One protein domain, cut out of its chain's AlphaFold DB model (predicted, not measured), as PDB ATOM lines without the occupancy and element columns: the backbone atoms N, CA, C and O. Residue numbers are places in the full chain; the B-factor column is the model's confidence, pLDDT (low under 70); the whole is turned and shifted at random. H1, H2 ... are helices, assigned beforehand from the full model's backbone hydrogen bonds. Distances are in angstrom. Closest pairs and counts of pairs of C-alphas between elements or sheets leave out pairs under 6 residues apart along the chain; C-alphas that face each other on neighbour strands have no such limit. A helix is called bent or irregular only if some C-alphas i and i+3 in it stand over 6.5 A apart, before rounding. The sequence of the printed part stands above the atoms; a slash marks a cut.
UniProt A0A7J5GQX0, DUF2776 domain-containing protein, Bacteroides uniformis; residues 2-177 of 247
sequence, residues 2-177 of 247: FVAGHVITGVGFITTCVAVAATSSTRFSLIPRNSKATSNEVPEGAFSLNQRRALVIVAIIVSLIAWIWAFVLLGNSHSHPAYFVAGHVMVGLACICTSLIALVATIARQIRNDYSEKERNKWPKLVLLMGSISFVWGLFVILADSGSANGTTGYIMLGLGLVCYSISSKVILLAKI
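Overview. This is residues 2 to 177 of the 247 residues of the protein "DUF2776 domain-containing protein" of Bacteroides uniformis (UniProt A0A7J5GQX0). Five long helices run side by side in an up-and-down bundle, with H4 in the middle, H1 and H3 on one side of it and H5 and H6 on the other. At one end of this rod lie the short helix H2 and the loop of residues 37 to 48. The printed part has 176 residues and six named helices, H1 to H6 in order, with no named strand: all helix. It is compact, with a radius of gyration of the C-alphas of 17.9 A, and spans 58 by 26 by 21 A.

Along the chain. H1, residues 2 to 27, begins at C-alpha 2 (27.521, -40.002, 81.922) and is 40.2 A long; it is irregular, with C-alphas 24 and 27 7.1 A apart. H2 is residues 30 to 36, H3 residues 49 to 75, 38.7 A, and H4 residues 81 to 111, 45.7 A. H5, residues 117 to 144, is 40.4 A; H6, residues 148 to 176, is 42.4 A and ends at C-alpha 176 (63.223, -22.568, 97.196).

Arrangement. H4 is the hub, touching the five other helices. H1 touches it at a shallow tilt of 5 degrees, the same way, the closest C-alphas being those of Ala 21 and Val 104, 5.1 A. H3 and H4 form a hairpin, closest at C-alphas of Leu 73 and Gly 87, 4.6 A. H6 touches H4 at C-alphas of Gly 92 and Leu 160, 5.5 A. H5 and H6, a hairpin, come closest at C-alphas of Gly 138 and Gly 154, 4.2 A. H2 touches residues 107 to 111 of H4 alone, at a steep tilt of 61 degrees, its closest C-alphas being those of Ile 31 and Ile 111, 5.3 A. H1 and H6 are apart. Every O i to N i+4 pair is within hydrogen-bond range in H2 and H3, against 21 of 22 in H1, 26 of 27 in H4, 22 of 24 in H5 and 24 of 25 in H6.

Size, cuts and confidence. The C-alphas farthest apart, of Glu 44 and Ser 146, are 59.2 A apart. The printed part has no cut, and the link from H2 to H3 is long, with 12 residues. Residues 145 to 149 have pLDDT under 70.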
ATOM      1  N   PHE A   2      26.190 -39.642  82.441       90.44
ATOM      2  CA  PHE A   2      27.521 -40.002  81.922       90.44
ATOM      3  C   PHE A   2      28.661 -39.053  82.340       90.44
ATOM      4  O   PHE A   2      29.603 -39.493  82.992       90.44
ATOM      5  N   VAL A   3      28.571 -37.755  82.017       88.44
ATOM      6  CA  VAL A   3      29.635 -36.779  82.338       88.44
ATOM      7  C   VAL A   3      29.873 -36.698  83.847       88.44
ATOM      8  O   VAL A   3      31.006 -36.819  84.299       88.44
ATOM      9  N   ALA A   4      28.801 -36.570  84.632       89.12
ATOM     10  CA  ALA A   4      28.889 -36.474  86.087       89.12
ATOM     11  C   ALA A   4      29.580 -37.695  86.720       89.12
ATOM     12  O   ALA A   4      30.429 -37.516  87.585       89.12
ATOM     13  N   GLY A   5      29.278 -38.917  86.261       93.19
ATOM     14  CA  GLY A   5      29.926 -40.133  86.764       93.19
ATOM     15  C   GLY A   5      31.441 -40.128  86.545       93.19
ATOM     16  O   GLY A   5      32.200 -40.411  87.466       93.19
ATOM     17  N   HIS A   6      31.889 -39.715  85.357       94.88
ATOM     18  CA  HIS A   6      33.314 -39.586  85.044       94.88
ATOM     19  C   HIS A   6      34.008 -38.524  85.897       94.88
ATOM     20  O   HIS A   6      35.081 -38.772  86.444       94.88
ATOM     21  N   VAL A   7      33.369 -37.363  86.055       93.06
ATOM     22  CA  VAL A   7      33.901 -36.273  86.880       93.06
ATOM     23  C   VAL A   7      34.002 -36.698  88.346       93.06
ATOM     24  O   VAL A   7      35.032 -36.450  88.963       93.06
ATOM     25  N   ILE A   8      32.998 -37.387  88.899       95.69
ATOM     26  CA  ILE A   8      33.031 -37.903  90.280       95.69
ATOM     27  C   ILE A   8      34.194 -38.883  90.471       95.69
ATOM     28  O   ILE A   8      34.941 -38.758  91.440       95.69
ATOM     29  N   THR A   9      34.400 -39.810  89.534       96.06
ATOM     30  CA  THR A   9      35.550 -40.728  89.566       96.06
ATOM     31  C   THR A   9      36.876 -39.961  89.545       96.06
ATOM     32  O   THR A   9      37.756 -40.227  90.364       96.06
ATOM     33  N   GLY A  10      37.005 -38.955  88.674       95.44
ATOM     34  CA  GLY A  10      38.187 -38.094  88.618       95.44
ATOM     35  C   GLY A  10      38.423 -37.294  89.906       95.44
ATOM     36  O   GLY A  10      39.558 -37.178  90.365       95.44
ATOM     37  N   VAL A  11      37.363 -36.803  90.553       94.62
ATOM     38  CA  VAL A  11      37.452 -36.170  91.880       94.62
ATOM     39  C   VAL A  11      37.899 -37.185  92.939       94.62
ATOM     40  O   VAL A  11      38.713 -36.846  93.795       94.62
ATOM     41  N   GLY A  12      37.467 -38.448  92.858       96.94
ATOM     42  CA  GLY A  12      37.972 -39.539  93.701       96.94
ATOM     43  C   GLY A  12      39.486 -39.763  93.568       96.94
ATOM     44  O   GLY A  12      40.177 -39.975  94.571       96.94
ATOM     45  N   PHE A  13      40.033 -39.630  92.356       97.50
ATOM     46  CA  PHE A  13      41.483 -39.653  92.131       97.50
ATOM     47  C   PHE A  13      42.189 -38.482  92.821       97.50
ATOM     48  O   PHE A  13      43.173 -38.700  93.531       97.50
ATOM     49  N   ILE A  14      41.656 -37.260  92.705       95.31
ATOM     50  CA  ILE A  14      42.201 -36.092  93.415       95.31
ATOM     51  C   ILE A  14      42.164 -36.312  94.926       95.31
ATOM     52  O   ILE A  14      43.180 -36.105  95.584       95.31
ATOM     53  N   THR A  15      41.040 -36.774  95.477       95.56
ATOM     54  CA  THR A  15      40.898 -37.077  96.910       95.56
ATOM     55  C   THR A  15      41.968 -38.058  97.378       95.56
ATOM     56  O   THR A  15      42.589 -37.842  98.416       95.56
ATOM     57  N   THR A  16      42.259 -39.087  96.580       96.81
ATOM     58  CA  THR A  16      43.333 -40.043  96.877       96.81
ATOM     59  C   THR A  16      44.703 -39.357  96.882       96.81
ATOM     60  O   THR A  16      45.459 -39.498  97.841       96.81
ATOM     61  N   CYS A  17      45.028 -38.558  95.861       95.88
ATOM     62  CA  CYS A  17      46.291 -37.813  95.810       95.88
ATOM     63  C   CYS A  17      46.433 -36.801  96.964       95.88
ATOM     64  O   CYS A  17      47.521 -36.659  97.526       95.88
ATOM     65  N   VAL A  18      45.349 -36.120  97.346       93.94
ATOM     66  CA  VAL A  18      45.311 -35.190  98.485       93.94
ATOM     67  C   VAL A  18      45.505 -35.938  99.801       93.94
ATOM     68  O   VAL A  18      46.286 -35.482 100.634       93.94
ATOM     69  N   ALA A  19      44.879 -37.104  99.980       95.31
ATOM     70  CA  ALA A  19      45.082 -37.943 101.159       95.31
ATOM     71  C   ALA A  19      46.554 -38.359 101.296       95.31
ATOM     72  O   ALA A  19      47.142 -38.198 102.362       95.31
ATOM     73  N   VAL A  20      47.193 -38.787 100.202       95.50
ATOM     74  CA  VAL A  20      48.632 -39.106 100.189       95.50
ATOM     75  C   VAL A  20      49.482 -37.874 100.522       95.50
ATOM     76  O   VAL A  20      50.445 -37.980 101.285       95.50
ATOM     77  N   ALA A  21      49.133 -36.694 100.000       92.81
ATOM     78  CA  ALA A  21      49.824 -35.449 100.329       92.81
ATOM     79  C   ALA A  21      49.691 -35.093 101.818       92.81
ATOM     80  O   ALA A  21      50.694 -34.761 102.460       92.81
ATOM     81  N   ALA A  22      48.497 -35.246 102.393       91.00
ATOM     82  CA  ALA A  22      48.258 -35.076 103.820       91.00
ATOM     83  C   ALA A  22      49.079 -36.077 104.647       91.00
ATOM     84  O   ALA A  22      49.793 -35.670 105.562       91.00
ATOM     85  N   THR A  23      49.091 -37.363 104.272       92.06
ATOM     86  CA  THR A  23      49.916 -38.388 104.930       92.06
ATOM     87  C   THR A  23      51.401 -38.039 104.870       92.06
ATOM     88  O   THR A  23      52.090 -38.117 105.888       92.06
ATOM     89  N   SER A  24      51.901 -37.587 103.715       91.69
ATOM     90  CA  SER A  24      53.297 -37.155 103.573       91.69
ATOM     91  C   SER A  24      53.632 -35.946 104.451       91.69
ATOM     92  O   SER A  24      54.771 -35.804 104.877       91.69
ATOM     93  N   SER A  25      52.641 -35.122 104.798       89.25
ATOM     94  CA  SER A  25      52.804 -33.913 105.614       89.25
ATOM     95  C   SER A  25      52.698 -34.167 107.122       89.25
ATOM     96  O   SER A  25      52.905 -33.254 107.910       89.25
ATOM     97  N   THR A  26      52.430 -35.396 107.571       90.19
ATOM     98  CA  THR A  26      52.291 -35.714 109.012       90.19
ATOM     99  C   THR A  26      53.548 -35.429 109.839       90.19
ATOM    100  O   THR A  26      53.463 -35.263 111.051       90.19
ATOM    101  N   ARG A  27      54.718 -35.347 109.193       90.00
ATOM    102  CA  ARG A  27      56.020 -35.089 109.833       90.00
ATOM    103  C   ARG A  27      56.655 -33.783 109.350       90.00
ATOM    104  O   ARG A  27      57.874 -33.675 109.241       90.00
ATOM    105  N   PHE A  28      55.815 -32.797 109.019       86.50
ATOM    106  CA  PHE A  28      56.224 -31.545 108.378       86.50
ATOM    107  C   PHE A  28      57.265 -30.744 109.181       86.50
ATOM    108  O   PHE A  28      58.128 -30.095 108.594       86.50
ATOM    109  N   SER A  29      57.241 -30.838 110.516       85.31
ATOM    110  CA  SER A  29      58.194 -30.166 111.415       85.31
ATOM    111  C   SER A  29      59.662 -30.538 111.166       85.31
ATOM    112  O   SER A  29      60.557 -29.776 111.529       85.31
ATOM    113  N   LEU A  30      59.932 -31.670 110.503       88.06
ATOM    114  CA  LEU A  30      61.285 -32.071 110.118       88.06
ATOM    115  C   LEU A  30      61.843 -31.247 108.947       88.06
ATOM    116  O   LEU A  30      63.060 -31.124 108.830       88.06
ATOM    117  N   ILE A  31      61.001 -30.643 108.098       88.19
ATOM    118  CA  ILE A  31      61.460 -29.914 106.902       88.19
ATOM    119  C   ILE A  31      62.290 -28.673 107.269       88.19
ATOM    120  O   ILE A  31      63.414 -28.575 106.771       88.19
ATOM    121  N   PRO A  32      61.834 -27.751 108.147       84.25
ATOM    122  CA  PRO A  32      62.650 -26.600 108.535       84.25
ATOM    123  C   PRO A  32      63.965 -27.006 109.210       84.25
ATOM    124  O   PRO A  32      65.000 -26.390 108.957       84.25
ATOM    125  N   ARG A  33      63.943 -28.068 110.030       85.88
ATOM    126  CA  ARG A  33      65.138 -28.602 110.701       85.88
ATOM    127  C   ARG A  33      66.150 -29.142 109.689       85.88
ATOM    128  O   ARG A  33      67.312 -28.753 109.735       85.88
ATOM    129  N   ASN A  34      65.705 -29.973 108.748       89.12
ATOM    130  CA  ASN A  34      66.565 -30.552 107.712       89.12
ATOM    131  C   ASN A  34      67.078 -29.500 106.726       89.12
ATOM    132  O   ASN A  34      68.199 -29.603 106.240       89.12
ATOM    133  N   SER A  35      66.278 -28.469 106.452       84.94
ATOM    134  CA  SER A  35      66.679 -27.375 105.569       84.94
ATOM    135  C   SER A  35      67.852 -26.562 106.134       84.94
ATOM    136  O   SER A  35      68.664 -26.046 105.372       84.94
ATOM    137  N   LYS A  36      67.978 -26.475 107.464       84.38
ATOM    138  CA  LYS A  36      69.104 -25.812 108.145       84.38
ATOM    139  C   LYS A  36      70.306 -26.739 108.372       84.38
ATOM    140  O   LYS A  36      71.385 -26.258 108.706       84.38
ATOM    141  N   ALA A  37      70.130 -28.053 108.221       82.50
ATOM    142  CA  ALA A  37      71.183 -29.032 108.451       82.50
ATOM    143  C   ALA A  37      72.180 -29.077 107.279       82.50
ATOM    144  O   ALA A  37      71.802 -29.035 106.107       82.50
ATOM    145  N   THR A  38      73.467 -29.206 107.604       78.25
ATOM    146  CA  THR A  38      74.555 -29.366 106.627       78.25
ATOM    147  C   THR A  38      74.795 -30.828 106.248       78.25
ATOM    148  O   THR A  38      75.292 -31.099 105.154       78.25
ATOM    149  N   SER A  39      74.413 -31.778 107.108       81.56
ATOM    150  CA  SER A  39      74.527 -33.215 106.847       81.56
ATOM    151  C   SER A  39      73.341 -33.748 106.030       81.56
ATOM    152  O   SER A  39      72.227 -33.223 106.074       81.56
ATOM    153  N   ASN A  40      73.577 -34.823 105.271       83.38
ATOM    154  CA  ASN A  40      72.542 -35.570 104.535       83.38
ATOM    155  C   ASN A  40      72.040 -36.787 105.332       83.38
ATOM    156  O   ASN A  40      71.621 -37.790 104.756       83.38
ATOM    157  N   GLU A  41      72.141 -36.728 106.657       88.69
ATOM    158  CA  GLU A  41      71.697 -37.814 107.521       88.69
ATOM    159  C   GLU A  41      70.172 -37.867 107.570       88.69
ATOM    160  O   GLU A  41      69.488 -36.839 107.536       88.69
ATOM    161  N   VAL A  42      69.639 -39.085 107.635       91.38
ATOM    162  CA  VAL A  42      68.200 -39.307 107.768       91.38
ATOM    163  C   VAL A  42      67.821 -39.033 109.225       91.38
ATOM    164  O   VAL A  42      68.335 -39.724 110.104       91.38
ATOM    165  N   PRO A  43      66.935 -38.063 109.509       90.62
ATOM    166  CA  PRO A  43      66.610 -37.716 110.884       90.62
ATOM    167  C   PRO A  43      65.763 -38.803 111.547       90.62
ATOM    168  O   PRO A  43      64.978 -39.506 110.899       90.62
ATOM    169  N   GLU A  44      65.892 -38.909 112.866       89.19
ATOM    170  CA  GLU A  44      65.066 -39.800 113.671       89.19
ATOM    171  C   GLU A  44      63.583 -39.431 113.526       89.19
ATOM    172  O   GLU A  44      63.205 -38.257 113.497       89.19
ATOM    173  N   GLY A  45      62.733 -40.441 113.353       88.94
ATOM    174  CA  GLY A  45      61.324 -40.220 113.049       88.94
ATOM    175  C   GLY A  45      61.044 -39.793 111.603       88.94
ATOM    176  O   GLY A  45      59.897 -39.485 111.300       88.94
ATOM    177  N   ALA A  46      62.000 -39.812 110.667       92.62
ATOM    178  CA  ALA A  46      61.703 -39.699 109.232       92.62
ATOM    179  C   ALA A  46      60.955 -40.927 108.686       92.62
ATOM    180  O   ALA A  46      60.948 -42.006 109.285       92.62
ATOM    181  N   PHE A  47      60.321 -40.777 107.520       93.50
ATOM    182  CA  PHE A  47      59.749 -41.920 106.807       93.50
ATOM    183  C   PHE A  47      60.829 -42.941 106.445       93.50
ATOM    184  O   PHE A  47      61.926 -42.580 106.008       93.50
ATOM    185  N   SER A  48      60.482 -44.226 106.527       94.94
ATOM    186  CA  SER A  48      61.324 -45.268 105.944       94.94
ATOM    187  C   SER A  48      61.402 -45.102 104.421       94.94
ATOM    188  O   SER A  48      60.530 -44.497 103.785       94.94
ATOM    189  N   LEU A  49      62.438 -45.673 103.799       94.31
ATOM    190  CA  LEU A  49      62.582 -45.644 102.340       94.31
ATOM    191  C   LEU A  49      61.341 -46.228 101.638       94.31
ATOM    192  O   LEU A  49      60.909 -45.693 100.614       94.31
ATOM    193  N   ASN A  50      60.762 -47.286 102.214       96.00
ATOM    194  CA  ASN A  50      59.582 -47.966 101.687       96.00
ATOM    195  C   ASN A  50      58.320 -47.112 101.840       96.00
ATOM    196  O   ASN A  50      57.578 -46.982 100.873       96.00
ATOM    197  N   GLN A  51      58.117 -46.454 102.989       95.38
ATOM    198  CA  GLN A  51      57.000 -45.521 103.193       95.38
ATOM    199  C   GLN A  51      57.057 -44.355 102.203       95.38
ATOM    200  O   GLN A  51      56.077 -44.073 101.516       95.38
ATOM    201  N   ARG A  52      58.231 -43.724 102.058       95.12
ATOM    202  CA  ARG A  52      58.442 -42.643 101.084       95.12
ATOM    203  C   ARG A  52      58.111 -43.102  99.662       95.12
ATOM    204  O   ARG A  52      57.422 -42.394  98.932       95.12
ATOM    205  N   ARG A  53      58.621 -44.272  99.254       96.19
ATOM    206  CA  ARG A  53      58.362 -44.835  97.920       96.19
ATOM    207  C   ARG A  53      56.879 -45.135  97.721       96.19
ATOM    208  O   ARG A  53      56.349 -44.747  96.691       96.19
ATOM    209  N   ALA A  54      56.221 -45.755  98.698       97.25
ATOM    210  CA  ALA A  54      54.802 -46.089  98.629       97.25
ATOM    211  C   ALA A  54      53.934 -44.843  98.410       97.25
ATOM    212  O   ALA A  54      53.134 -44.829  97.480       97.25
ATOM    213  N   LEU A  55      54.156 -43.767  99.179       96.25
ATOM    214  CA  LEU A  55      53.419 -42.507  99.017       96.25
ATOM    215  C   LEU A  55      53.535 -41.962  97.584       96.25
ATOM    216  O   LEU A  55      52.532 -41.663  96.940       96.25
ATOM    217  N   VAL A  56      54.754 -41.887  97.045       96.88
ATOM    218  CA  VAL A  56      54.976 -41.371  95.684       96.88
ATOM    219  C   VAL A  56      54.387 -42.306  94.620       96.88
ATOM    220  O   VAL A  56      53.766 -41.830  93.674       96.88
ATOM    221  N   ILE A  57      54.543 -43.624  94.774       98.00
ATOM    222  CA  ILE A  57      54.035 -44.625  93.824       98.00
ATOM    223  C   ILE A  57      52.507 -44.590  93.751       98.00
ATOM    224  O   ILE A  57      51.969 -44.604  92.648       98.00
ATOM    225  N   VAL A  58      51.809 -44.484  94.886       97.81
ATOM    226  CA  VAL A  58      50.339 -44.388  94.904       97.81
ATOM    227  C   VAL A  58      49.871 -43.170  94.107       97.81
ATOM    228  O   VAL A  58      49.016 -43.304  93.235       97.81
ATOM    229  N   ALA A  59      50.473 -41.997  94.334       96.88
ATOM    230  CA  ALA A  59      50.123 -40.793  93.583       96.88
ATOM    231  C   ALA A  59      50.411 -40.933  92.073       96.88
ATOM    232  O   ALA A  59      49.613 -40.480  91.251       96.88
ATOM    233  N   ILE A  60      51.518 -41.590  91.701       98.25
ATOM    234  CA  ILE A  60      51.860 -41.874  90.298       98.25
ATOM    235  C   ILE A  60      50.812 -42.782  89.653       98.25
ATOM    236  O   ILE A  60      50.308 -42.441  88.587       98.25
ATOM    237  N   ILE A  61      50.461 -43.904  90.287       98.38
ATOM    238  CA  ILE A  61      49.481 -44.862  89.752       98.38
ATOM    239  C   ILE A  61      48.140 -44.168  89.515       98.38
ATOM    240  O   ILE A  61      47.586 -44.260  88.422       98.38
ATOM    241  N   VAL A  62      47.651 -43.418  90.503       98.00
ATOM    242  CA  VAL A  62      46.381 -42.688  90.397       98.00
ATOM    243  C   VAL A  62      46.416 -41.672  89.253       98.00
ATOM    244  O   VAL A  62      45.480 -41.601  88.458       98.00
ATOM    245  N   SER A  63      47.510 -40.921  89.109       97.81
ATOM    246  CA  SER A  63      47.645 -39.974  88.001       97.81
ATOM    247  C   SER A  63      47.739 -40.657  86.637       97.81
ATOM    248  O   SER A  63      47.215 -40.110  85.670       97.81
ATOM    249  N   LEU A  64      48.403 -41.811  86.533       98.25
ATOM    250  CA  LEU A  64      48.486 -42.577  85.286       98.25
ATOM    251  C   LEU A  64      47.106 -43.086  84.869       98.25
ATOM    252  O   LEU A  64      46.732 -42.931  83.710       98.25
ATOM    253  N   ILE A  65      46.330 -43.619  85.817       98.25
ATOM    254  CA  ILE A  65      44.943 -44.036  85.574       98.25
ATOM    255  C   ILE A  65      44.120 -42.846  85.075       98.25
ATOM    256  O   ILE A  65      43.426 -42.974  84.071       98.25
ATOM    257  N   ALA A  66      44.239 -41.676  85.714       97.69
ATOM    258  CA  ALA A  66      43.521 -40.472  85.295       97.69
ATOM    259  C   ALA A  66      43.869 -40.042  83.857       97.69
ATOM    260  O   ALA A  66      42.965 -39.728  83.086       97.69
ATOM    261  N   TRP A  67      45.151 -40.076  83.473       98.12
ATOM    262  CA  TRP A  67      45.591 -39.756  82.108       98.12
ATOM    263  C   TRP A  67      45.090 -40.762  81.073       98.12
ATOM    264  O   TRP A  67      44.548 -40.354  80.047       98.12
ATOM    265  N   ILE A  68      45.232 -42.064  81.342       97.94
ATOM    266  CA  ILE A  68      44.721 -43.120  80.454       97.94
ATOM    267  C   ILE A  68      43.218 -42.927  80.251       97.94
ATOM    268  O   ILE A  68      42.740 -42.924  79.119       97.94
ATOM    269  N   TRP A  69      42.481 -42.685  81.336       97.19
ATOM    270  CA  TRP A  69      41.042 -42.465  81.280       97.19
ATOM    271  C   TRP A  69      40.673 -41.222  80.464       97.19
ATOM    272  O   TRP A  69      39.764 -41.271  79.634       97.19
ATOM    273  N   ALA A  70      41.394 -40.115  80.658       96.19
ATOM    274  CA  ALA A  70      41.185 -38.887  79.902       96.19
ATOM    275  C   ALA A  70      41.365 -39.112  78.392       96.19
ATOM    276  O   ALA A  70      40.503 -38.722  77.605       96.19
ATOM    277  N   PHE A  71      42.434 -39.803  77.984       96.06
ATOM    278  CA  PHE A  71      42.689 -40.092  76.572       96.06
ATOM    279  C   PHE A  71      41.693 -41.083  75.971       96.06
ATOM    280  O   PHE A  71      41.278 -40.890  74.832       96.06
ATOM    281  N   VAL A  72      41.250 -42.095  76.724       96.19
ATOM    282  CA  VAL A  72      40.184 -43.007  76.273       96.19
ATOM    283  C   VAL A  72      38.890 -42.236  76.004       96.19
ATOM    284  O   VAL A  72      38.249 -42.457  74.978       96.19
ATOM    285  N   LEU A  73      38.514 -41.297  76.878       95.06
ATOM    286  CA  LEU A  73      37.330 -40.462  76.662       95.06
ATOM    287  C   LEU A  73      37.488 -39.542  75.448       95.06
ATOM    288  O   LEU A  73      36.583 -39.471  74.622       95.06
ATOM    289  N   LEU A  74      38.641 -38.883  75.304       92.56
ATOM    290  CA  LEU A  74      38.911 -38.008  74.160       92.56
ATOM    291  C   LEU A  74      38.957 -38.771  72.830       92.56
ATOM    292  O   LEU A  74      38.431 -38.275  71.837       92.56
ATOM    293  N   GLY A  75      39.503 -39.988  72.806       92.12
ATOM    294  CA  GLY A  75      39.507 -40.844  71.613       92.12
ATOM    295  C   GLY A  75      38.103 -41.243  71.146       92.12
ATOM    296  O   GLY A  75      37.897 -41.492  69.964       92.12
ATOM    297  N   ASN A  76      37.120 -41.235  72.051       91.12
ATOM    298  CA  ASN A  76      35.711 -41.506  71.755       91.12
ATOM    299  C   ASN A  76      34.869 -40.225  71.580       91.12
ATOM    300  O   ASN A  76      33.640 -40.290  71.530       91.12
ATOM    301  N   SER A  77      35.505 -39.052  71.481       84.88
ATOM    302  CA  SER A  77      34.809 -37.758  71.387       84.88
ATOM    303  C   SER A  77      33.927 -37.614  70.142       84.88
ATOM    304  O   SER A  77      32.896 -36.948  70.214       84.88
ATOM    305  N   HIS A  78      34.267 -38.292  69.042       82.00
ATOM    306  CA  HIS A  78      33.465 -38.315  67.813       82.00
ATOM    307  C   HIS A  78      32.111 -39.022  67.977       82.00
ATOM    308  O   HIS A  78      31.187 -38.757  67.215       82.00
ATOM    309  N   SER A  79      31.984 -39.913  68.965       84.31
ATOM    310  CA  SER A  79      30.795 -40.752  69.134       84.31
ATOM    311  C   SER A  79      29.634 -40.002  69.783       84.31
ATOM    312  O   SER A  79      28.479 -40.239  69.440       84.31
ATOM    313  N   HIS A  80      29.914 -39.123  70.752       84.19
ATOM    314  CA  HIS A  80      28.886 -38.321  71.421       84.19
ATOM    315  C   HIS A  80      29.512 -37.112  72.152       84.19
ATOM    316  O   HIS A  80      30.515 -37.295  72.851       84.19
ATOM    317  N   PRO A  81      28.895 -35.908  72.131       84.88
ATOM    318  CA  PRO A  81      29.448 -34.692  72.756       84.88
ATOM    319  C   PRO A  81      29.808 -34.834  74.244       84.88
ATOM    320  O   PRO A  81      30.728 -34.200  74.752       84.88
ATOM    321  N   ALA A  82      29.116 -35.717  74.965       88.00
ATOM    322  CA  ALA A  82      29.416 -36.018  76.366       88.00
ATOM    323  C   ALA A  82      30.840 -36.573  76.597       88.00
ATOM    324  O   ALA A  82      31.428 -36.293  77.642       88.00
ATOM    325  N   TYR A  83      31.402 -37.333  75.647       89.50
ATOM    326  CA  TYR A  83      32.784 -37.828  75.726       89.50
ATOM    327  C   TYR A  83      33.792 -36.693  75.574       89.50
ATOM    328  O   TYR A  83      34.797 -36.675  76.280       89.50
ATOM    329  N   PHE A  84      33.488 -35.713  74.717       89.38
ATOM    330  CA  PHE A  84      34.297 -34.510  74.568       89.38
ATOM    331  C   PHE A  84      34.377 -33.741  75.892       89.38
ATOM    332  O   PHE A  84      35.477 -33.517  76.396       89.38
ATOM    333  N   VAL A  85      33.231 -33.418  76.501       90.44
ATOM    334  CA  VAL A  85      33.180 -32.693  77.786       90.44
ATOM    335  C   VAL A  85      33.895 -33.481  78.888       90.44
ATOM    336  O   VAL A  85      34.769 -32.951  79.573       90.44
ATOM    337  N   ALA A  86      33.560 -34.766  79.051       93.44
ATOM    338  CA  ALA A  86      34.142 -35.602  80.097       93.44
ATOM    339  C   ALA A  86      35.658 -35.786  79.918       93.44
ATOM    340  O   ALA A  86      36.396 -35.705  80.897       93.44
ATOM    341  N   GLY A  87      36.132 -35.991  78.687       94.19
ATOM    342  CA  GLY A  87      37.551 -36.165  78.383       94.19
ATOM    343  C   GLY A  87      38.375 -34.923  78.707       94.19
ATOM    344  O   GLY A  87      39.381 -35.021  79.404       94.19
ATOM    345  N   HIS A  88      37.909 -33.745  78.296       94.44
ATOM    346  CA  HIS A  88      38.570 -32.467  78.570       94.44
ATOM    347  C   HIS A  88      38.658 -32.150  80.066       94.44
ATOM    348  O   HIS A  88      39.723 -31.795  80.576       94.44
ATOM    349  N   VAL A  89      37.557 -32.338  80.798       94.56
ATOM    350  CA  VAL A  89      37.559 -32.162  82.255       94.56
ATOM    351  C   VAL A  89      38.506 -33.173  82.912       94.56
ATOM    352  O   VAL A  89      39.303 -32.788  83.766       94.56
ATOM    353  N   MET A  90      38.499 -34.437  82.475       96.88
ATOM    354  CA  MET A  90      39.420 -35.463  82.979       96.88
ATOM    355  C   MET A  90      40.895 -35.137  82.710       96.88
ATOM    356  O   MET A  90      41.721 -35.434  83.571       96.88
ATOM    357  N   VAL A  91      41.243 -34.475  81.598       96.94
ATOM    358  CA  VAL A  91      42.610 -33.963  81.366       96.94
ATOM    359  C   VAL A  91      43.007 -32.958  82.448       96.94
ATOM    360  O   VAL A  91      44.090 -33.075  83.026       96.94
ATOM    361  N   GLY A  92      42.136 -31.999  82.774       96.62
ATOM    362  CA  GLY A  92      42.403 -31.029  83.840       96.62
ATOM    363  C   GLY A  92      42.559 -31.695  85.214       96.62
ATOM    364  O   GLY A  92      43.486 -31.378  85.961       96.62
ATOM    365  N   LEU A  93      41.719 -32.687  85.527       96.88
ATOM    366  CA  LEU A  93      41.828 -33.473  86.763       96.88
ATOM    367  C   LEU A  93      43.132 -34.293  86.806       96.88
ATOM    368  O   LEU A  93      43.803 -34.331  87.837       96.88
ATOM    369  N   ALA A  94      43.548 -34.886  85.682       97.94
ATOM    370  CA  ALA A  94      44.823 -35.593  85.567       97.94
ATOM    371  C   ALA A  94      46.026 -34.651  85.768       97.94
ATOM    372  O   ALA A  94      46.980 -35.019  86.459       97.94
ATOM    373  N   CYS A  95      45.957 -33.414  85.258       98.00
ATOM    374  CA  CYS A  95      46.964 -32.375  85.503       98.00
ATOM    375  C   CYS A  95      47.087 -32.034  86.998       98.00
ATOM    376  O   CYS A  95      48.205 -31.881  87.505       98.00
ATOM    377  N   ILE A  96      45.967 -31.970  87.731       97.38
ATOM    378  CA  ILE A  96      45.969 -31.777  89.190       97.38
ATOM    379  C   ILE A  96      46.623 -32.974  89.888       97.38
ATOM    380  O   ILE A  96      47.518 -32.780  90.712       97.38
ATOM    381  N   CYS A  97      46.252 -34.209  89.535       97.50
ATOM    382  CA  CYS A  97      46.875 -35.415  90.093       97.50
ATOM    383  C   CYS A  97      48.393 -35.430  89.856       97.50
ATOM    384  O   CYS A  97      49.163 -35.670  90.787       97.50
ATOM    385  N   THR A  98      48.847 -35.086  88.646       98.19
ATOM    386  CA  THR A  98      50.281 -34.981  88.330       98.19
ATOM    387  C   THR A  98      50.965 -33.886  89.152       98.19
ATOM    388  O   THR A  98      52.073 -34.078  89.657       98.19
ATOM    389  N   SER A  99      50.293 -32.752  89.351       97.44
ATOM    390  CA  SER A  99      50.779 -31.657  90.195       97.44
ATOM    391  C   SER A  99      50.944 -32.083  91.658       97.44
ATOM    392  O   SER A  99      51.924 -31.719  92.312       97.44
ATOM    393  N   LEU A 100      50.030 -32.915  92.166       96.31
ATOM    394  CA  LEU A 100      50.099 -33.464  93.519       96.31
ATOM    395  C   LEU A 100      51.255 -34.458  93.688       96.31
ATOM    396  O   LEU A 100      51.876 -34.447  94.747       96.31
ATOM    397  N   ILE A 101      51.639 -35.232  92.661       97.44
ATOM    398  CA  ILE A 101      52.855 -36.077  92.717       97.44
ATOM    399  C   ILE A 101      54.076 -35.233  93.083       97.44
ATOM    400  O   ILE A 101      54.857 -35.626  93.949       97.44
ATOM    401  N   ALA A 102      54.239 -34.072  92.445       96.81
ATOM    402  CA  ALA A 102      55.368 -33.183  92.701       96.81
ATOM    403  C   ALA A 102      55.383 -32.669  94.148       96.81
ATOM    404  O   ALA A 102      56.449 -32.590  94.764       96.81
ATOM    405  N   LEU A 103      54.205 -32.370  94.701       95.31
ATOM    406  CA  LEU A 103      54.049 -31.970  96.096       95.31
ATOM    407  C   LEU A 103      54.426 -33.110  97.052       95.31
ATOM    408  O   LEU A 103      55.299 -32.921  97.899       95.31
ATOM    409  N   VAL A 104      53.846 -34.302  96.873       95.75
ATOM    410  CA  VAL A 104      54.137 -35.490  97.697       95.75
ATOM    411  C   VAL A 104      55.620 -35.847  97.642       95.75
ATOM    412  O   VAL A 104      56.251 -36.061  98.676       95.75
ATOM    413  N   ALA A 105      56.196 -35.889  96.439       96.31
ATOM    414  CA  ALA A 105      57.599 -36.229  96.242       96.31
ATOM    415  C   ALA A 105      58.530 -35.211  96.907       96.31
ATOM    416  O   ALA A 105      59.519 -35.615  97.516       96.31
ATOM    417  N   THR A 106      58.208 -33.919  96.829       95.31
ATOM    418  CA  THR A 106      58.992 -32.863  97.481       95.31
ATOM    419  C   THR A 106      58.938 -33.016  99.000       95.31
ATOM    420  O   THR A 106      59.983 -33.176  99.625       95.31
ATOM    421  N   ILE A 107      57.742 -33.081  99.590       93.62
ATOM    422  CA  ILE A 107      57.558 -33.181 101.047       93.62
ATOM    423  C   ILE A 107      58.225 -34.443 101.608       93.62
ATOM    424  O   ILE A 107      59.042 -34.365 102.526       93.62
ATOM    425  N   ALA A 108      57.934 -35.613 101.032       94.50
ATOM    426  CA  ALA A 108      58.421 -36.885 101.558       94.50
ATOM    427  C   ALA A 108      59.956 -37.009 101.486       94.50
ATOM    428  O   ALA A 108      60.564 -37.662 102.337       94.50
ATOM    429  N   ARG A 109      60.590 -36.376 100.490       94.69
ATOM    430  CA  ARG A 109      62.055 -36.337 100.354       94.69
ATOM    431  C   ARG A 109      62.710 -35.321 101.276       94.69
ATOM    432  O   ARG A 109      63.743 -35.606 101.875       94.69
ATOM    433  N   GLN A 110      62.090 -34.158 101.444       94.12
ATOM    434  CA  GLN A 110      62.568 -33.144 102.381       94.12
ATOM    435  C   GLN A 110      62.509 -33.638 103.830       94.12
ATOM    436  O   GLN A 110      63.467 -33.456 104.579       94.12
ATOM    437  N   ILE A 111      61.451 -34.361 104.212       93.31
ATOM    438  CA  ILE A 111      61.330 -35.002 105.533       93.31
ATOM    439  C   ILE A 111      62.431 -36.040 105.770       93.31
ATOM    440  O   ILE A 111      62.962 -36.137 106.875       93.31
ATOM    441  N   ARG A 112      62.803 -36.805 104.737       94.12
ATOM    442  CA  ARG A 112      63.874 -37.809 104.812       94.12
ATOM    443  C   ARG A 112      65.278 -37.226 104.585       94.12
ATOM    444  O   ARG A 112      66.244 -37.976 104.628       94.12
ATOM    445  N   ASN A 113      65.391 -35.915 104.360       93.12
ATOM    446  CA  ASN A 113      66.644 -35.211 104.069       93.12
ATOM    447  C   ASN A 113      67.401 -35.754 102.835       93.12
ATOM    448  O   ASN A 113      68.623 -35.686 102.758       93.12
ATOM    449  N   ASP A 114      66.674 -36.285 101.845       92.31
ATOM    450  CA  ASP A 114      67.240 -36.808 100.591       92.31
ATOM    451  C   ASP A 114      66.777 -36.027  99.347       92.31
ATOM    452  O   ASP A 114      66.892 -36.505  98.215       92.31
ATOM    453  N   TYR A 115      66.257 -34.811  99.553       92.56
ATOM    454  CA  TYR A 115      65.845 -33.909  98.481       92.56
ATOM    455  C   TYR A 115      67.060 -33.284  97.785       92.56
ATOM    456  O   TYR A 115      67.840 -32.543  98.385       92.56
ATOM    457  N   SER A 116      67.212 -33.593  96.499       89.75
ATOM    458  CA  SER A 116      68.384 -33.205  95.709       89.75
ATOM    459  C   SER A 116      68.220 -31.868  94.977       89.75
ATOM    460  O   SER A 116      67.112 -31.426  94.671       89.75
ATOM    461  N   GLU A 117      69.336 -31.247  94.586       86.81
ATOM    462  CA  GLU A 117      69.309 -30.009  93.791       86.81
ATOM    463  C   GLU A 117      68.651 -30.183  92.415       86.81
ATOM    464  O   GLU A 117      67.979 -29.275  91.921       86.81
ATOM    465  N   LYS A 118      68.794 -31.363  91.794       89.69
ATOM    466  CA  LYS A 118      68.117 -31.681  90.524       89.69
ATOM    467  C   LYS A 118      66.598 -31.622  90.693       89.69
ATOM    468  O   LYS A 118      65.885 -31.096  89.837       89.69
ATOM    469  N   GLU A 119      66.100 -32.132  91.814       89.62
ATOM    470  CA  GLU A 119      64.676 -32.149  92.144       89.62
ATOM    471  C   GLU A 119      64.127 -30.762  92.462       89.62
ATOM    472  O   GLU A 119      63.012 -30.453  92.030       89.62
ATOM    473  N   ARG A 120      64.946 -29.905  93.083       88.69
ATOM    474  CA  ARG A 120      64.631 -28.496  93.355       88.69
ATOM    475  C   ARG A 120      64.168 -27.737  92.112       88.69
ATOM    476  O   ARG A 120      63.303 -26.874  92.208       88.69
ATOM    477  N   ASN A 121      64.712 -28.066  90.942       90.06
ATOM    478  CA  ASN A 121      64.314 -27.440  89.681       90.06
ATOM    479  C   ASN A 121      63.287 -28.267  88.898       90.06
ATOM    480  O   ASN A 121      62.458 -27.695  88.193       90.06
ATOM    481  N   LYS A 122      63.335 -29.599  88.994       95.06
ATOM    482  CA  LYS A 122      62.466 -30.494  88.217       95.06
ATOM    483  C   LYS A 122      61.000 -30.392  88.638       95.06
ATOM    484  O   LYS A 122      60.136 -30.246  87.777       95.06
ATOM    485  N   TRP A 123      60.718 -30.470  89.938       95.12
ATOM    486  CA  TRP A 123      59.343 -30.539  90.436       95.12
ATOM    487  C   TRP A 123      58.558 -29.240  90.212       95.12
ATOM    488  O   TRP A 123      57.464 -29.325  89.657       95.12
ATOM    489  N   PRO A 124      59.099 -28.040  90.510       94.75
ATOM    490  CA  PRO A 124      58.411 -26.792  90.184       94.75
ATOM    491  C   PRO A 124      58.102 -26.632  88.692       94.75
ATOM    492  O   PRO A 124      56.989 -26.256  88.334       94.75
ATOM    493  N   LYS A 125      59.061 -26.970  87.814       95.69
ATOM    494  CA  LYS A 125      58.868 -26.901  86.358       95.69
ATOM    495  C   LYS A 125      57.741 -27.819  85.889       95.69
ATOM    496  O   LYS A 125      56.946 -27.404  85.056       95.69
ATOM    497  N   LEU A 126      57.651 -29.033  86.440       96.25
ATOM    498  CA  LEU A 126      56.583 -29.974  86.109       96.25
ATOM    499  C   LEU A 126      55.199 -29.408  86.453       96.25
ATOM    500  O   LEU A 126      54.300 -29.462  85.622       96.25
ATOM    501  N   VAL A 127      55.022 -28.850  87.654       95.44
ATOM    502  CA  VAL A 127      53.709 -28.325  88.075       95.44
ATOM    503  C   VAL A 127      53.318 -27.085  87.275       95.44
ATOM    504  O   VAL A 127      52.169 -26.962  86.859       95.44
ATOM    505  N   LEU A 128      54.274 -26.190  87.004       95.56
ATOM    506  CA  LEU A 128      54.042 -25.032  86.138       95.56
ATOM    507  C   LEU A 128      53.658 -25.458  84.717       95.56
ATOM    508  O   LEU A 128      52.744 -24.872  84.138       95.56
ATOM    509  N   LEU A 129      54.301 -26.499  84.180       97.06
ATOM    510  CA  LEU A 129      53.957 -27.072  82.881       97.06
ATOM    511  C   LEU A 129      52.526 -27.624  82.879       97.06
ATOM    512  O   LEU A 129      51.763 -27.294  81.980       97.06
ATOM    513  N   MET A 130      52.133 -28.399  83.895       96.94
ATOM    514  CA  MET A 130      50.776 -28.959  83.996       96.94
ATOM    515  C   MET A 130      49.699 -27.875  84.130       96.94
ATOM    516  O   MET A 130      48.658 -27.955  83.479       96.94
ATOM    517  N   GLY A 131      49.957 -26.829  84.922       95.31
ATOM    518  CA  GLY A 131      49.069 -25.666  85.007       95.31
ATOM    519  C   GLY A 131      48.950 -24.923  83.678       95.31
ATOM    520  O   GLY A 131      47.840 -24.609  83.252       95.31
ATOM    521  N   SER A 132      50.074 -24.722  82.984       96.75
ATOM    522  CA  SER A 132      50.105 -24.074  81.668       96.75
ATOM    523  C   SER A 132      49.348 -24.882  80.618       96.75
ATOM    524  O   SER A 132      48.539 -24.311  79.898       96.75
ATOM    525  N   ILE A 133      49.553 -26.203  80.566       95.94
ATOM    526  CA  ILE A 133      48.847 -27.100  79.644       95.94
ATOM    527  C   ILE A 133      47.339 -27.001  79.872       95.94
ATOM    528  O   ILE A 133      46.614 -26.705  78.931       95.94
ATOM    529  N   SER A 134      46.859 -27.178  81.109       95.81
ATOM    530  CA  SER A 134      45.416 -27.130  81.390       95.81
ATOM    531  C   SER A 134      44.808 -25.758  81.090       95.81
ATOM    532  O   SER A 134      43.696 -25.681  80.571       95.81
ATOM    533  N   PHE A 135      45.524 -24.676  81.406       95.12
ATOM    534  CA  PHE A 135      45.036 -23.315  81.191       95.12
ATOM    535  C   PHE A 135      44.994 -22.948  79.702       95.12
ATOM    536  O   PHE A 135      43.961 -22.512  79.203       95.12
ATOM    537  N   VAL A 136      46.090 -23.168  78.970       95.75
ATOM    538  CA  VAL A 136      46.163 -22.891  77.526       95.75
ATOM    539  C   VAL A 136      45.190 -23.777  76.759       95.75
ATOM    540  O   VAL A 136      44.525 -23.293  75.850       95.75
ATOM    541  N   TRP A 137      45.044 -25.045  77.153       93.75
ATOM    542  CA  TRP A 137      44.059 -25.935  76.544       93.75
ATOM    543  C   TRP A 137      42.628 -25.461  76.802       93.75
ATOM    544  O   TRP A 137      41.821 -25.445  75.882       93.75
ATOM    545  N   GLY A 138      42.314 -25.009  78.020       92.94
ATOM    546  CA  GLY A 138      41.016 -24.407  78.325       92.94
ATOM    547  C   GLY A 138      40.727 -23.180  77.461       92.94
ATOM    548  O   GLY A 138      39.647 -23.083  76.888       92.94
ATOM    549  N   LEU A 139      41.711 -22.290  77.293       93.00
ATOM    550  CA  LEU A 139      41.585 -21.122  76.417       93.00
ATOM    551  C   LEU A 139      41.385 -21.530  74.953       93.00
ATOM    552  O   LEU A 139      40.511 -20.992  74.284       93.00
ATOM    553  N   PHE A 140      42.155 -22.508  74.472       91.31
ATOM    554  CA  PHE A 140      41.997 -23.052  73.128       91.31
ATOM    555  C   PHE A 140      40.585 -23.609  72.914       91.31
ATOM    556  O   PHE A 140      39.957 -23.268  71.924       91.31
ATOM    557  N   VAL A 141      40.044 -24.382  73.860       89.88
ATOM    558  CA  VAL A 141      38.683 -24.941  73.767       89.88
ATOM    559  C   VAL A 141      37.608 -23.846  73.742       89.88
ATOM    560  O   VAL A 141      36.615 -24.004  73.041       89.88
ATOM    561  N   ILE A 142      37.801 -22.726  74.450       88.50
ATOM    562  CA  ILE A 142      36.885 -21.571  74.377       88.50
ATOM    563  C   ILE A 142      36.927 -20.918  72.988       88.50
ATOM    564  O   ILE A 142      35.891 -20.493  72.484       88.50
ATOM    565  N   LEU A 143      38.115 -20.806  72.384       85.06
ATOM    566  CA  LEU A 143      38.326 -20.077  71.129       85.06
ATOM    567  C   LEU A 143      38.092 -20.921  69.868       85.06
ATOM    568  O   LEU A 143      37.800 -20.361  68.816       85.06
ATOM    569  N   ALA A 144      38.275 -22.239  69.947       76.56
ATOM    570  CA  ALA A 144      38.364 -23.106  68.776       76.56
ATOM    571  C   ALA A 144      37.014 -23.424  68.120       76.56
ATOM    572  O   ALA A 144      37.019 -23.823  66.958       76.56
ATOM    573  N   ASP A 145      35.877 -23.280  68.813       60.97
ATOM    574  CA  ASP A 145      34.586 -23.681  68.245       60.97
ATOM    575  C   ASP A 145      33.379 -23.007  68.939       60.97
ATOM    576  O   ASP A 145      33.270 -22.994  70.166       60.97
ATOM    577  N   SER A 146      32.449 -22.467  68.144       55.16
ATOM    578  CA  SER A 146      31.325 -21.594  68.540       55.16
ATOM    579  C   SER A 146      30.136 -22.301  69.221       55.16
ATOM    580  O   SER A 146      29.074 -21.704  69.395       55.16
ATOM    581  N   GLY A 147      30.279 -23.574  69.599       63.84
ATOM    582  CA  GLY A 147      29.258 -24.345  70.317       63.84
ATOM    583  C   GLY A 147      29.239 -24.089  71.834       63.84
ATOM    584  O   GLY A 147      30.282 -23.976  72.480       63.84
ATOM    585  N   SER A 148      28.050 -24.076  72.447       64.94
ATOM    586  CA  SER A 148      27.875 -23.819  73.891       64.94
ATOM    587  C   SER A 148      28.544 -24.859  74.811       64.94
ATOM    588  O   SER A 148      28.978 -24.535  75.923       64.94
ATOM    589  N   ALA A 149      28.707 -26.098  74.334       67.75
ATOM    590  CA  ALA A 149      29.410 -27.169  75.043       67.75
ATOM    591  C   ALA A 149      30.919 -26.894  75.205       67.75
ATOM    592  O   ALA A 149      31.514 -27.261  76.226       67.75
ATOM    593  N   ASN A 150      31.530 -26.211  74.235       76.06
ATOM    594  CA  ASN A 150      32.960 -25.904  74.243       76.06
ATOM    595  C   ASN A 150      33.261 -24.767  75.211       76.06
ATOM    596  O   ASN A 150      34.120 -24.922  76.076       76.06
ATOM    597  N   GLY A 151      32.472 -23.686  75.165       78.75
ATOM    598  CA  GLY A 151      32.576 -22.592  76.132       78.75
ATOM    599  C   GLY A 151      32.452 -23.098  77.571       78.75
ATOM    600  O   GLY A 151      33.313 -22.830  78.409       78.75
ATOM    601  N   THR A 152      31.442 -23.932  77.839       83.69
ATOM    602  CA  THR A 152      31.226 -24.554  79.156       83.69
ATOM    603  C   THR A 152      32.439 -25.359  79.633       83.69
ATOM    604  O   THR A 152      32.918 -25.179  80.755       83.69
ATOM    605  N   THR A 153      32.961 -26.233  78.774       90.31
ATOM    606  CA  THR A 153      34.105 -27.100  79.091       90.31
ATOM    607  C   THR A 153      35.384 -26.292  79.295       90.31
ATOM    608  O   THR A 153      36.132 -26.532  80.245       90.31
ATOM    609  N   GLY A 154      35.620 -25.305  78.437       92.44
ATOM    610  CA  GLY A 154      36.804 -24.464  78.468       92.44
ATOM    611  C   GLY A 154      36.918 -23.644  79.754       92.44
ATOM    612  O   GLY A 154      37.981 -23.643  80.376       92.44
ATOM    613  N   TYR A 155      35.821 -23.048  80.241       94.00
ATOM    614  CA  TYR A 155      35.821 -22.344  81.533       94.00
ATOM    615  C   TYR A 155      36.161 -23.269  82.709       94.00
ATOM    616  O   TYR A 155      36.939 -22.887  83.584       94.00
ATOM    617  N   ILE A 156      35.644 -24.503  82.719       94.81
ATOM    618  CA  ILE A 156      36.001 -25.494  83.748       94.81
ATOM    619  C   ILE A 156      37.502 -25.801  83.687       94.81
ATOM    620  O   ILE A 156      38.171 -25.805  84.721       94.81
ATOM    621  N   MET A 157      38.057 -26.007  82.490       95.38
ATOM    622  CA  MET A 157      39.488 -26.275  82.310       95.38
ATOM    623  C   MET A 157      40.387 -25.113  82.743       95.38
ATOM    624  O   MET A 157      41.438 -25.363  83.341       95.38
ATOM    625  N   LEU A 158      39.974 -23.860  82.509       96.06
ATOM    626  CA  LEU A 158      40.675 -22.685  83.034       96.06
ATOM    627  C   LEU A 158      40.748 -22.730  84.564       96.06
ATOM    628  O   LEU A 158      41.833 -22.584  85.132       96.06
ATOM    629  N   GLY A 159      39.625 -23.008  85.232       96.06
ATOM    630  CA  GLY A 159      39.580 -23.168  86.685       96.06
ATOM    631  C   GLY A 159      40.493 -24.289  87.194       96.06
ATOM    632  O   GLY A 159      41.228 -24.100  88.163       96.06
ATOM    633  N   LEU A 160      40.499 -25.447  86.526       96.25
ATOM    634  CA  LEU A 160      41.376 -26.571  86.879       96.25
ATOM    635  C   LEU A 160      42.862 -26.207  86.716       96.25
ATOM    636  O   LEU A 160      43.680 -26.542  87.575       96.25
ATOM    637  N   GLY A 161      43.211 -25.445  85.675       96.38
ATOM    638  CA  GLY A 161      44.558 -24.895  85.494       96.38
ATOM    639  C   GLY A 161      44.968 -23.936  86.618       96.38
ATOM    640  O   GLY A 161      46.095 -24.009  87.113       96.38
ATOM    641  N   LEU A 162      44.048 -23.090  87.091       95.94
ATOM    642  CA  LEU A 162      44.285 -22.201  88.236       95.94
ATOM    643  C   LEU A 162      44.529 -22.983  89.537       95.94
ATOM    644  O   LEU A 162      45.405 -22.602  90.317       95.94
ATOM    645  N   VAL A 163      43.853 -24.119  89.744       95.81
ATOM    646  CA  VAL A 163      44.150 -25.027  90.869       95.81
ATOM    647  C   VAL A 163      45.572 -25.588  90.765       95.81
ATOM    648  O   VAL A 163      46.304 -25.575  91.759       95.81
ATOM    649  N   CYS A 164      46.018 -26.008  89.577       95.50
ATOM    650  CA  CYS A 164      47.407 -26.435  89.363       95.50
ATOM    651  C   CYS A 164      48.411 -25.320  89.705       95.50
ATOM    652  O   CYS A 164      49.400 -25.577  90.397       95.50
ATOM    653  N   TYR A 165      48.148 -24.069  89.309       94.25
ATOM    654  CA  TYR A 165      48.986 -22.931  89.705       94.25
ATOM    655  C   TYR A 165      48.979 -22.689  91.222       94.25
ATOM    656  O   TYR A 165      50.040 -22.446  91.806       94.25
ATOM    657  N   SER A 166      47.837 -22.844  91.895       93.38
ATOM    658  CA  SER A 166      47.762 -22.767  93.360       93.38
ATOM    659  C   SER A 166      48.602 -23.863  94.039       93.38
ATOM    660  O   SER A 166      49.307 -23.598  95.017       93.38
ATOM    661  N   ILE A 167      48.635 -25.084  93.494       93.50
ATOM    662  CA  ILE A 167      49.528 -26.161  93.967       93.50
ATOM    663  C   ILE A 167      50.999 -25.813  93.693       93.50
ATOM    664  O   ILE A 167      51.847 -26.004  94.568       93.50
ATOM    665  N   SER A 168      51.303 -25.244  92.520       92.12
ATOM    666  CA  SER A 168      52.666 -24.867  92.121       92.12
ATOM    667  C   SER A 168      53.337 -23.944  93.135       92.12
ATOM    668  O   SER A 168      54.510 -24.139  93.448       92.12
ATOM    669  N   SER A 169      52.578 -23.015  93.732       87.94
ATOM    670  CA  SER A 169      53.089 -22.080  94.739       87.94
ATOM    671  C   SER A 169      53.741 -22.794  95.934       87.94
ATOM    672  O   SER A 169      54.822 -22.401  96.370       87.94
ATOM    673  N   LYS A 170      53.154 -23.905  96.404       89.12
ATOM    674  CA  LYS A 170      53.684 -24.723  97.511       89.12
ATOM    675  C   LYS A 170      54.943 -25.462  97.106       89.12
ATOM    676  O   LYS A 170      55.920 -25.468  97.846       89.12
ATOM    677  N   VAL A 171      54.922 -26.078  95.928       92.12
ATOM    678  CA  VAL A 171      56.071 -26.833  95.417       92.12
ATOM    679  C   VAL A 171      57.261 -25.901  95.191       92.12
ATOM    680  O   VAL A 171      58.381 -26.244  95.561       92.12
ATOM    681  N   ILE A 172      57.021 -24.701  94.653       90.88
ATOM    682  CA  ILE A 172      58.036 -23.657  94.481       90.88
ATOM    683  C   ILE A 172      58.573 -23.201  95.836       90.88
ATOM    684  O   ILE A 172      59.790 -23.156  95.994       90.88
ATOM    685  N   LEU A 173      57.701 -22.894  96.805       88.19
ATOM    686  CA  LEU A 173      58.120 -22.474  98.144       88.19
ATOM    687  C   LEU A 173      59.018 -23.530  98.780       88.19
ATOM    688  O   LEU A 173      60.162 -23.226  99.099       88.19
ATOM    689  N   LEU A 174      58.535 -24.770  98.886       89.19
ATOM    690  CA  LEU A 174      59.273 -25.885  99.479       89.19
ATOM    691  C   LEU A 174      60.621 -26.101  98.793       89.19
ATOM    692  O   LEU A 174      61.631 -26.286  99.466       89.19
ATOM    693  N   ALA A 175      60.663 -26.045  97.463       90.06
ATOM    694  CA  ALA A 175      61.907 -26.176  96.718       90.06
ATOM    695  C   ALA A 175      62.878 -25.016  97.003       90.06
ATOM    696  O   ALA A 175      64.071 -25.245  97.185       90.06
ATOM    697  N   LYS A 176      62.390 -23.772  97.043       87.19
ATOM    698  CA  LYS A 176      63.223 -22.568  97.196       87.19
ATOM    699  C   LYS A 176      63.718 -22.336  98.619       87.19
ATOM    700  O   LYS A 176      64.811 -21.806  98.761       87.19
ATOM    701  N   ILE A 177      62.967 -22.742  99.640       85.56
ATOM    702  CA  ILE A 177      63.413 -22.655 101.042       85.56
ATOM    703  C   ILE A 177      64.399 -23.766 101.418       85.56
ATOM    704  O   ILE A 177      64.940 -23.747 102.519       85.56
TER     705      ILE A 177